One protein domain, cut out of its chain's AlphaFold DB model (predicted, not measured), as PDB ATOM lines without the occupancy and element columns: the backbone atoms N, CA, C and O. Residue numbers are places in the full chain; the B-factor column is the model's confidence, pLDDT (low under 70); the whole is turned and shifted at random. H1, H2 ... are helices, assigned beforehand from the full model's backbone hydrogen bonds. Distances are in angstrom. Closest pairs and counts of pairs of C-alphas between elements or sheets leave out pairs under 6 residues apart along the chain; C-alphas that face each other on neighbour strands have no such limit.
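This is residues 2 to 81 of the 98 residues of an uncharacterized protein of Coprobacillus sp. CAG:235 (UniProt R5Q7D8). Look for a small head of short helices with an arm leading away from it: H3 runs through the head, H1 and H4 pack on its later part, and H2 sits near H3 and H4 at the far side. A long link folds back past H3 to the arm of H5 and H6, and residues 75 to 81 turn back beside H6. The printed part has 80 residues with six named helices, H1 to H6 in order, and no named strand; the class is all helix. It is loose, with a radius of gyration of the C-alphas of 14.6 A, and spans 46 by 23 by 19 A, only just elongated, the arm making the length.

Start at the longest helix, H3, residues 25 to 37. With residues 32 to 36 alone it touches H1, residues 2 to 8, opposite ways at a steep tilt of 61 degrees; the closest C-alphas, of Leu 8 and Arg 32, are 6.2 A apart. With residues 35 to 36 alone H3 touches H4, residues 40 to 47, closest at the C-alphas of Val 35 and Tyr 43, 5.5 A. They form a helical hairpin, opposite ways at a shallow tilt of 32 degrees. H1 and H4 only just touch, with 3 pairs of C-alphas within 8 A, the closest those of Leu 8 and Ile 47, 6.6 A; they run the same way at a steep tilt of 50 degrees. Over these three pairs the packing is mostly crossed, but only just, with 1 pair at a shallow tilt. H2, residues 11 to 17, is close to H3 but not clearly touching, about perpendicular at 85 degrees; the closest C-alphas, of Tyr 14 and Phe 28, are 7.0 A apart. H5, residues 60 to 63, is also close to H3 but not clearly touching, with the C-alphas of Asn 30 and Pro 60 closest at 7.7 A. H6, residues 65 to 74, and H5 meet only through their link; H6 and H3 are apart. In H1, H2, H4 and H6 every O i to N i+4 pair is within hydrogen-bond range, in H3 7 of 9, and H5 is too short for such a pair.

Find C-alpha 25 at (43.226, -55.674, 25.584); from there H3 runs 19.5 A to C-alpha 37. H1 begins at C-alpha 2, (42.476, -45.129, 41.124), and H6 runs 14.1 A to C-alpha 74, (45.720, -22.743, 39.110).

The C-alphas of Asn 19 and Asn 75, the two farthest apart, are 46.5 A apart. The printed part has no cut; the link from H4 to H5 is long, 12 residues. Look for pLDDT under 70 at residues 19 to 23 and residue 60.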
ATOM      1  N   SER A   2      41.397 -44.143  41.363       77.19
ATOM      2  CA  SER A   2      42.476 -45.129  41.124       77.19
ATOM      3  C   SER A   2      42.196 -46.505  41.705       77.19
ATOM      4  O   SER A   2      42.436 -47.493  41.035       77.19
ATOM      5  N   GLU A   3      41.678 -46.558  42.929       84.88
ATOM      6  CA  GLU A   3      41.275 -47.810  43.573       84.88
ATOM      7  C   GLU A   3      40.173 -48.510  42.770       84.88
ATOM      8  O   GLU A   3      40.316 -49.664  42.402       84.88
ATOM      9  N   PHE A   4      39.138 -47.773  42.354       87.31
ATOM     10  CA  PHE A   4      38.082 -48.342  41.518       87.31
ATOM     11  C   PHE A   4      38.587 -48.875  40.164       87.31
ATOM     12  O   PHE A   4      38.118 -49.920  39.723       87.31
ATOM     13  N   LEU A   5      39.546 -48.194  39.518       86.25
ATOM     14  CA  LEU A   5      40.213 -48.694  38.303       86.25
ATOM     15  C   LEU A   5      41.018 -49.971  38.567       86.25
ATOM     16  O   LEU A   5      41.021 -50.866  37.726       86.25
ATOM     17  N   TYR A   6      41.704 -50.028  39.709       86.94
ATOM     18  CA  TYR A   6      42.525 -51.161  40.130       86.94
ATOM     19  C   TYR A   6      41.671 -52.408  40.395       86.94
ATOM     20  O   TYR A   6      41.999 -53.492  39.923       86.94
ATOM     21  N   GLU A   7      40.527 -52.252  41.058       89.44
ATOM     22  CA  GLU A   7      39.578 -53.346  41.313       89.44
ATOM     23  C   GLU A   7      38.862 -53.842  40.044       89.44
ATOM     24  O   GLU A   7      38.413 -54.984  39.986       89.44
ATOM     25  N   LEU A   8      38.758 -53.015  38.997       89.94
ATOM     26  CA  LEU A   8      38.257 -53.454  37.687       89.94
ATOM     27  C   LEU A   8      39.319 -54.194  36.862       89.94
ATOM     28  O   LEU A   8      38.993 -54.843  35.875       89.94
ATOM     29  N   ASP A   9      40.587 -54.094  37.251       88.81
ATOM     30  CA  ASP A   9      41.742 -54.662  36.558       88.81
ATOM     31  C   ASP A   9      41.995 -56.121  36.970       88.81
ATOM     32  O   ASP A   9      43.085 -56.471  37.410       88.81
ATOM     33  N   ARG A  10      40.962 -56.966  36.915       89.25
ATOM     34  CA  ARG A  10      41.039 -58.369  37.347       89.25
ATOM     35  C   ARG A  10      40.849 -59.305  36.164       89.25
ATOM     36  O   ARG A  10      39.954 -59.088  35.344       89.25
ATOM     37  N   LYS A  11      41.633 -60.386  36.124       87.75
ATOM     38  CA  LYS A  11      41.560 -61.406  35.071       87.75
ATOM     39  C   LYS A  11      40.158 -61.995  34.928       87.75
ATOM     40  O   LYS A  11      39.669 -62.138  33.820       87.75
ATOM     41  N   GLU A  12      39.481 -62.249  36.043       90.44
ATOM     42  CA  GLU A  12      38.115 -62.786  36.065       90.44
ATOM     43  C   GLU A  12      37.083 -61.862  35.396       90.44
ATOM     44  O   GLU A  12      36.183 -62.347  34.719       90.44
ATOM     45  N   ILE A  13      37.229 -60.533  35.509       91.25
ATOM     46  CA  ILE A  13      36.354 -59.571  34.814       91.25
ATOM     47  C   ILE A  13      36.644 -59.588  33.310       91.25
ATOM     48  O   ILE A  13      35.718 -59.565  32.495       91.25
ATOM     49  N   TYR A  14      37.927 -59.639  32.942       87.81
ATOM     50  CA  TYR A  14      38.355 -59.753  31.550       87.81
ATOM     51  C   TYR A  14      37.818 -61.043  30.907       87.81
ATOM     52  O   TYR A  14      37.145 -60.990  29.882       87.81
ATOM     53  N   GLU A  15      38.026 -62.193  31.550       87.38
ATOM     54  CA  GLU A  15      37.550 -63.505  31.097       87.38
ATOM     55  C   GLU A  15      36.019 -63.577  31.041       87.38
ATOM     56  O   GLU A  15      35.464 -64.132  30.095       87.38
ATOM     57  N   HIS A  16      35.315 -62.960  31.994       89.12
ATOM     58  CA  HIS A  16      33.853 -62.865  31.957       89.12
ATOM     59  C   HIS A  16      33.339 -62.061  30.746       89.12
ATOM     60  O   HIS A  16      32.207 -62.263  30.307       89.12
ATOM     61  N   SER A  17      34.176 -61.189  30.177       84.69
ATOM     62  CA  SER A  17      33.835 -60.321  29.043       84.69
ATOM     63  C   SER A  17      34.354 -60.846  27.688       84.69
ATOM     64  O   SER A  17      33.875 -60.415  26.643       84.69
ATOM     65  N   ILE A  18      35.270 -61.828  27.679       74.06
ATOM     66  CA  ILE A  18      35.974 -62.323  26.475       74.06
ATOM     67  C   ILE A  18      35.087 -63.081  25.475       74.06
ATOM     68  O   ILE A  18      35.440 -63.210  24.307       74.06
ATOM     69  N   ASN A  19      33.926 -63.578  25.911       68.44
ATOM     70  CA  ASN A  19      32.975 -64.274  25.033       68.44
ATOM     71  C   ASN A  19      32.245 -63.326  24.063       68.44
ATOM     72  O   ASN A  19      31.409 -63.772  23.279       68.44
ATOM     73  N   GLN A  20      32.528 -62.024  24.119       63.94
ATOM     74  CA  GLN A  20      32.075 -61.062  23.126       63.94
ATOM     75  C   GLN A  20      33.049 -61.078  21.942       63.94
ATOM     76  O   GLN A  20      34.248 -60.888  22.130       63.94
ATOM     77  N   GLU A  21      32.536 -61.294  20.725       59.75
ATOM     78  CA  GLU A  21      33.289 -61.586  19.484       59.75
ATOM     79  C   GLU A  21      34.412 -60.589  19.102       59.75
ATOM     80  O   GLU A  21      35.138 -60.832  18.139       59.75
ATOM     81  N   GLN A  22      34.581 -59.474  19.820       60.53
ATOM     82  CA  GLN A  22      35.531 -58.400  19.497       60.53
ATOM     83  C   GLN A  22      36.388 -57.916  20.680       60.53
ATOM     84  O   GLN A  22      37.089 -56.916  20.553       60.53
ATOM     85  N   PHE A  23      36.368 -58.602  21.824       69.69
ATOM     86  CA  PHE A  23      37.022 -58.096  23.031       69.69
ATOM     87  C   PHE A  23      38.561 -58.203  22.963       69.69
ATOM     88  O   PHE A  23      39.107 -59.306  22.973       69.69
ATOM     89  N   ASN A  24      39.274 -57.070  22.914       75.81
ATOM     90  CA  ASN A  24      40.745 -57.015  22.949       75.81
ATOM     91  C   ASN A  24      41.282 -56.255  24.183       75.81
ATOM     92  O   ASN A  24      40.524 -55.649  24.943       75.81
ATOM     93  N   GLU A  25      42.602 -56.307  24.411       77.31
ATOM     94  CA  GLU A  25      43.226 -55.674  25.584       77.31
ATOM     95  C   GLU A  25      43.030 -54.150  25.617       77.31
ATOM     96  O   GLU A  25      42.808 -53.599  26.689       77.31
ATOM     97  N   GLU A  26      43.083 -53.454  24.479       77.44
ATOM     98  CA  GLU A  26      42.900 -51.996  24.431       77.44
ATOM     99  C   GLU A  26      41.456 -51.597  24.761       77.44
ATOM    100  O   GLU A  26      41.222 -50.661  25.536       77.44
ATOM    101  N   ASP A  27      40.489 -52.367  24.259       80.69
ATOM    102  CA  ASP A  27      39.078 -52.189  24.574       80.69
ATOM    103  C   ASP A  27      38.826 -52.396  26.063       80.69
ATOM    104  O   ASP A  27      38.239 -51.522  26.699       80.69
ATOM    105  N   PHE A  28      39.361 -53.460  26.668       84.94
ATOM    106  CA  PHE A  28      39.247 -53.686  28.112       84.94
ATOM    107  C   PHE A  28      39.661 -52.451  28.925       84.94
ATOM    108  O   PHE A  28      38.944 -52.006  29.826       84.94
ATOM    109  N   LEU A  29      40.807 -51.857  28.581       81.75
ATOM    110  CA  LEU A  29      41.366 -50.697  29.273       81.75
ATOM    111  C   LEU A  29      40.423 -49.485  29.187       81.75
ATOM    112  O   LEU A  29      40.146 -48.846  30.206       81.75
ATOM    113  N   ASN A  30      39.866 -49.207  28.008       80.44
ATOM    114  CA  ASN A  30      38.906 -48.117  27.807       80.44
ATOM    115  C   ASN A  30      37.561 -48.380  28.498       80.44
ATOM    116  O   ASN A  30      36.963 -47.471  29.088       80.44
ATOM    117  N   GLN A  31      37.097 -49.625  28.483       85.38
ATOM    118  CA  GLN A  31      35.838 -50.005  29.102       85.38
ATOM    119  C   GLN A  31      35.885 -49.887  30.629       85.38
ATOM    120  O   GLN A  31      34.903 -49.442  31.222       85.38
ATOM    121  N   ARG A  32      37.030 -50.133  31.289       88.12
ATOM    122  CA  ARG A  32      37.179 -49.856  32.738       88.12
ATOM    123  C   ARG A  32      36.833 -48.409  33.085       88.12
ATOM    124  O   ARG A  32      36.183 -48.144  34.095       88.12
ATOM    125  N   ALA A  33      37.239 -47.463  32.243       85.19
ATOM    126  CA  ALA A  33      36.891 -46.064  32.435       85.19
ATOM    127  C   ALA A  33      35.410 -45.777  32.146       85.19
ATOM    128  O   ALA A  33      34.802 -44.994  32.877       85.19
ATOM    129  N   TYR A  34      34.813 -46.444  31.152       87.62
ATOM    130  CA  TYR A  34      33.366 -46.392  30.928       87.62
ATOM    131  C   TYR A  34      32.584 -46.802  32.179       87.62
ATOM    132  O   TYR A  34      31.700 -46.052  32.605       87.62
ATOM    133  N   VAL A  35      32.964 -47.908  32.833       89.75
ATOM    134  CA  VAL A  35      32.305 -48.376  34.065       89.75
ATOM    135  C   VAL A  35      32.227 -47.268  35.118       89.75
ATOM    136  O   VAL A  35      31.174 -47.057  35.717       89.75
ATOM    137  N   LEU A  36      33.312 -46.511  35.313       86.12
ATOM    138  CA  LEU A  36      33.362 -45.431  36.307       86.12
ATOM    139  C   LEU A  36      32.448 -44.255  35.972       86.12
ATOM    140  O   LEU A  36      31.943 -43.592  36.876       86.12
ATOM    141  N   THR A  37      32.240 -43.991  34.684       83.56
ATOM    142  CA  THR A  37      31.356 -42.912  34.230       83.56
ATOM    143  C   THR A  37      29.878 -43.299  34.257       83.56
ATOM    144  O   THR A  37      29.028 -42.416  34.344       83.56
ATOM    145  N   ASN A  38      29.565 -44.598  34.251       86.12
ATOM    146  CA  ASN A  38      28.194 -45.109  34.162       86.12
ATOM    147  C   ASN A  38      27.486 -45.279  35.521       86.12
ATOM    148  O   ASN A  38      26.345 -45.739  35.594       86.12
ATOM    149  N   GLY A  39      28.147 -44.875  36.608       85.81
ATOM    150  CA  GLY A  39      27.557 -44.767  37.937       85.81
ATOM    151  C   GLY A  39      27.727 -45.998  38.829       85.81
ATOM    152  O   GLY A  39      28.182 -47.066  38.426       85.81
ATOM    153  N   ASN A  40      27.345 -45.827  40.098       91.19
ATOM    154  CA  ASN A  40      27.719 -46.750  41.171       91.19
ATOM    155  C   ASN A  40      27.112 -48.153  41.028       91.19
ATOM    156  O   ASN A  40      27.787 -49.144  41.290       91.19
ATOM    157  N   LYS A  41      25.845 -48.247  40.598       93.88
ATOM    158  CA  LYS A  41      25.180 -49.542  40.386       93.88
ATOM    159  C   LYS A  41      25.895 -50.348  39.306       93.88
ATOM    160  O   LYS A  41      26.225 -51.503  39.528       93.88
ATOM    161  N   TYR A  42      26.178 -49.705  38.176       92.56
ATOM    162  CA  TYR A  42      26.853 -50.345  37.057       92.56
ATOM    163  C   TYR A  42      28.240 -50.854  37.465       92.56
ATOM    164  O   TYR A  42      28.571 -52.002  37.204       92.56
ATOM    165  N   TYR A  43      29.002 -50.048  38.208       94.06
ATOM    166  CA  TYR A  43      30.280 -50.471  38.780       94.06
ATOM    167  C   TYR A  43      30.176 -51.752  39.620       94.06
ATOM    168  O   TYR A  43      30.939 -52.693  39.406       94.06
ATOM    169  N   HIS A  44      29.217 -51.813  40.545       95.31
ATOM    170  CA  HIS A  44      29.049 -52.976  41.418       95.31
ATOM    171  C   HIS A  44      28.531 -54.212  40.672       95.31
ATOM    172  O   HIS A  44      28.944 -55.322  41.010       95.31
ATOM    173  N   ASP A  45      27.692 -54.034  39.646       95.25
ATOM    174  CA  ASP A  45      27.231 -55.128  38.782       95.25
ATOM    175  C   ASP A  45      28.424 -55.790  38.054       95.25
ATOM    176  O   ASP A  45      28.504 -57.017  38.012       95.25
ATOM    177  N   ILE A  46      29.383 -55.001  37.547       94.00
ATOM    178  CA  ILE A  46      30.614 -55.513  36.911       94.00
ATOM    179  C   ILE A  46      31.535 -56.188  37.935       94.00
ATOM    180  O   ILE A  46      31.992 -57.308  37.724       94.00
ATOM    181  N   ILE A  47      31.804 -55.527  39.069       93.69
ATOM    182  CA  ILE A  47      32.693 -56.051  40.125       93.69
ATOM    183  C   ILE A  47      32.195 -57.383  40.689       93.69
ATOM    184  O   ILE A  47      33.013 -58.217  41.081       93.69
ATOM    185  N   SER A  48      30.876 -57.571  40.719       95.00
ATOM    186  CA  SER A  48      30.218 -58.785  41.205       95.00
ATOM    187  C   SER A  48      29.996 -59.830  40.106       95.00
ATOM    188  O   SER A  48      29.332 -60.830  40.370       95.00
ATOM    189  N   LEU A  49      30.505 -59.602  38.886       93.00
ATOM    190  CA  LEU A  49      30.330 -60.478  37.718       93.00
ATOM    191  C   LEU A  49      28.851 -60.760  37.381       93.00
ATOM    192  O   LEU A  49      28.507 -61.807  36.837       93.00
ATOM    193  N   ILE A  50      27.955 -59.826  37.718       94.19
ATOM    194  CA  ILE A  50      26.533 -59.878  37.346       94.19
ATOM    195  C   ILE A  50      26.372 -59.468  35.879       94.19
ATOM    196  O   ILE A  50      25.468 -59.943  35.190       94.19
ATOM    197  N   LYS A  51      27.238 -58.563  35.410       91.25
ATOM    198  CA  LYS A  51      27.286 -58.096  34.027       91.25
ATOM    199  C   LYS A  51      28.710 -58.175  33.472       91.25
ATOM    200  O   LYS A  51      29.652 -57.881  34.213       91.25
ATOM    201  N   PRO A  52      28.871 -58.499  32.178       89.94
ATOM    202  CA  PRO A  52      30.141 -58.337  31.487       89.94
ATOM    203  C   PRO A  52      30.421 -56.859  31.216       89.94
ATOM    204  O   PRO A  52      29.519 -56.018  31.251       89.94
ATOM    205  N   LEU A  53      31.675 -56.542  30.906       87.12
ATOM    206  CA  LEU A  53      32.000 -55.262  30.295       87.12
ATOM    207  C   LEU A  53      31.453 -55.263  28.859       87.12
ATOM    208  O   LEU A  53      31.863 -56.081  28.044       87.12
ATOM    209  N   ASP A  54      30.485 -54.397  28.562       83.88
ATOM    210  CA  ASP A  54      29.787 -54.364  27.266       83.88
ATOM    211  C   ASP A  54      29.632 -52.948  26.688       83.88
ATOM    212  O   ASP A  54      28.938 -52.737  25.693       83.88
ATOM    213  N   GLY A  55      30.253 -51.951  27.319       77.50
ATOM    214  CA  GLY A  55      29.999 -50.554  27.006       77.50
ATOM    215  C   GLY A  55      31.248 -49.775  26.652       77.50
ATOM    216  O   GLY A  55      32.295 -49.929  27.266       77.50
ATOM    217  N   GLU A  56      31.112 -48.900  25.666       76.81
ATOM    218  CA  GLU A  56      32.203 -48.125  25.093       76.81
ATOM    219  C   GLU A  56      32.247 -46.705  25.672       76.81
ATOM    220  O   GLU A  56      31.233 -45.996  25.752       76.81
ATOM    221  N   LEU A  57      33.447 -46.241  26.027       72.12
ATOM    222  CA  LEU A  57      33.643 -44.862  26.450       72.12
ATOM    223  C   LEU A  57      33.581 -43.920  25.241       72.12
ATOM    224  O   LEU A  57      34.600 -43.571  24.653       72.12
ATOM    225  N   LYS A  58      32.384 -43.422  24.920       70.69
ATOM    226  CA  LYS A  58      32.159 -42.508  23.782       70.69
ATOM    227  C   LYS A  58      32.902 -41.167  23.874       70.69
ATOM    228  O   LYS A  58      32.986 -40.442  22.889       70.69
ATOM    229  N   CYS A  59      33.416 -40.796  25.049       71.62
ATOM    230  CA  CYS A  59      34.181 -39.562  25.231       71.62
ATOM    231  C   CYS A  59      35.331 -39.754  26.238       71.62
ATOM    232  O   CYS A  59      35.225 -39.340  27.395       71.62
ATOM    233  N   PRO A  60      36.469 -40.332  25.809       69.31
ATOM    234  CA  PRO A  60      37.636 -40.557  26.669       69.31
ATOM    235  C   PRO A  60      38.204 -39.272  27.274       69.31
ATOM    236  O   PRO A  60      38.808 -39.269  28.349       69.31
ATOM    237  N   GLN A  61      37.946 -38.141  26.615       74.50
ATOM    238  CA  GLN A  61      38.385 -36.826  27.059       74.50
ATOM    239  C   GLN A  61      37.820 -36.443  28.434       74.50
ATOM    240  O   GLN A  61      38.499 -35.699  29.151       74.50
ATOM    241  N   LEU A  62      36.657 -36.987  28.835       75.81
ATOM    242  CA  LEU A  62      36.037 -36.781  30.154       75.81
ATOM    243  C   LEU A  62      37.003 -37.056  31.309       75.81
ATOM    244  O   LEU A  62      37.016 -36.313  32.287       75.81
ATOM    245  N   LEU A  63      37.863 -38.064  31.173       75.69
ATOM    246  CA  LEU A  63      38.825 -38.457  32.207       75.69
ATOM    247  C   LEU A  63      39.901 -37.390  32.442       75.69
ATOM    248  O   LEU A  63      40.443 -37.269  33.539       75.69
ATOM    249  N   THR A  64      40.194 -36.591  31.413       79.00
ATOM    250  CA  THR A  64      41.213 -35.533  31.457       79.00
ATOM    251  C   THR A  64      40.637 -34.162  31.813       79.00
ATOM    252  O   THR A  64      41.396 -33.261  32.171       79.00
ATOM    253  N   LEU A  65      39.309 -33.984  31.739       86.31
ATOM    254  CA  LEU A  65      38.652 -32.695  31.984       86.31
ATOM    255  C   LEU A  65      38.933 -32.124  33.382       86.31
ATOM    256  O   LEU A  65      39.267 -30.940  33.449       86.31
ATOM    257  N   PRO A  66      38.886 -32.904  34.483       88.00
ATOM    258  CA  PRO A  66      39.202 -32.372  35.808       88.00
ATOM    259  C   PRO A  66      40.633 -31.830  35.899       88.00
ATOM    260  O   PRO A  66      40.854 -30.738  36.423       88.00
ATOM    261  N   ALA A  67      41.597 -32.555  35.324       89.94
ATOM    262  CA  ALA A  67      42.997 -32.149  35.310       89.94
ATOM    263  C   ALA A  67      43.210 -30.876  34.469       89.94
ATOM    264  O   ALA A  67      43.888 -29.947  34.915       89.94
ATOM    265  N   LYS A  68      42.566 -30.786  33.296       92.00
ATOM    266  CA  LYS A  68      42.579 -29.587  32.436       92.00
ATOM    267  C   LYS A  68      41.964 -28.372  33.142       92.00
ATOM    268  O   LYS A  68      42.586 -27.314  33.189       92.00
ATOM    269  N   ALA A  69      40.784 -28.523  33.743       93.25
ATOM    270  CA  ALA A  69      40.106 -27.443  34.461       93.25
ATOM    271  C   ALA A  69      40.925 -26.945  35.664       93.25
ATOM    272  O   ALA A  69      41.050 -25.738  35.884       93.25
ATOM    273  N   TRP A  70      41.537 -27.862  36.421       95.75
ATOM    274  CA  TRP A  70      42.432 -27.511  37.523       95.75
ATOM    275  C   TRP A  70      43.679 -26.769  37.036       95.75
ATOM    276  O   TRP A  70      44.059 -25.770  37.647       95.75
ATOM    277  N   SER A  71      44.291 -27.225  35.940       96.12
ATOM    278  CA  SER A  71      45.466 -26.585  35.341       96.12
ATOM    279  C   SER A  71      45.175 -25.130  34.964       96.12
ATOM    280  O   SER A  71      45.929 -24.244  35.369       96.12
ATOM    281  N   ILE A  72      44.032 -24.875  34.313       96.44
ATOM    282  CA  ILE A  72      43.572 -23.525  33.954       96.44
ATOM    283  C   ILE A  72      43.346 -22.675  35.212       96.44
ATOM    284  O   ILE A  72      43.889 -21.579  35.318       96.44
ATOM    285  N   LYS A  73      42.598 -23.188  36.200       97.06
ATOM    286  CA  LYS A  73      42.277 -22.449  37.437       97.06
ATOM    287  C   LYS A  73      43.520 -22.061  38.244       97.06
ATOM    288  O   LYS A  73      43.526 -21.018  38.890       97.06
ATOM    289  N   ASN A  74      44.540 -22.916  38.261       95.88
ATOM    290  CA  ASN A  74      45.720 -22.743  39.110       95.88
ATOM    291  C   ASN A  74      46.940 -22.199  38.355       95.88
ATOM    292  O   ASN A  74      47.973 -21.990  38.989       95.88
ATOM    293  N   ASN A  75      46.842 -22.009  37.034       96.00
ATOM    294  CA  ASN A  75      47.954 -21.660  36.147       96.00
ATOM    295  C   ASN A  75      49.193 -22.558  36.361       96.00
ATOM    296  O   ASN A  75      50.318 -22.090  36.542       96.00
ATOM    297  N   LYS A  76      48.970 -23.875  36.425       96.19
ATOM    298  CA  LYS A  76      50.006 -24.901  36.653       96.19
ATOM    299  C   LYS A  76      49.944 -25.962  35.561       96.19
ATOM    300  O   LYS A  76      48.873 -26.208  35.016       96.19
ATOM    301  N   SER A  77      51.067 -26.635  35.290       93.44
ATOM    302  CA  SER A  77      51.100 -27.805  34.394       93.44
ATOM    303  C   SER A  77      50.078 -28.863  34.826       93.44
ATOM    304  O   SER A  77      49.914 -29.106  36.024       93.44
ATOM    305  N   ILE A  78      49.430 -29.510  33.852       89.94
ATOM    306  CA  ILE A  78      48.469 -30.600  34.077       89.94
ATOM    307  C   ILE A  78      49.095 -31.782  34.828       89.94
ATOM    308  O   ILE A  78      48.422 -32.432  35.621       89.94
ATOM    309  N   GLU A  79      50.401 -31.999  34.665       88.69
ATOM    310  CA  GLU A  79      51.169 -33.042  35.357       88.69
ATOM    311  C   GLU A  79      51.213 -32.835  36.877       88.69
ATOM    312  O   GLU A  79      51.427 -33.778  37.633       88.69
ATOM    313  N   LYS A  80      50.975 -31.605  37.350       90.81
ATOM    314  CA  LYS A  80      50.906 -31.287  38.783       90.81
ATOM    315  C   LYS A  80      49.521 -31.535  39.385       90.81
ATOM    316  O   LYS A  80      49.302 -31.173  40.542       90.81
ATOM    317  N   TYR A  81      48.580 -32.097  38.624       90.62
ATOM    318  CA  TYR A  81      47.230 -32.356  39.104       90.62
ATOM    319  C   TYR A  81      47.247 -33.359  40.276       90.62
ATOM    320  O   TYR A  81      47.682 -34.501  40.098       90.62
TER     321      TYR A  81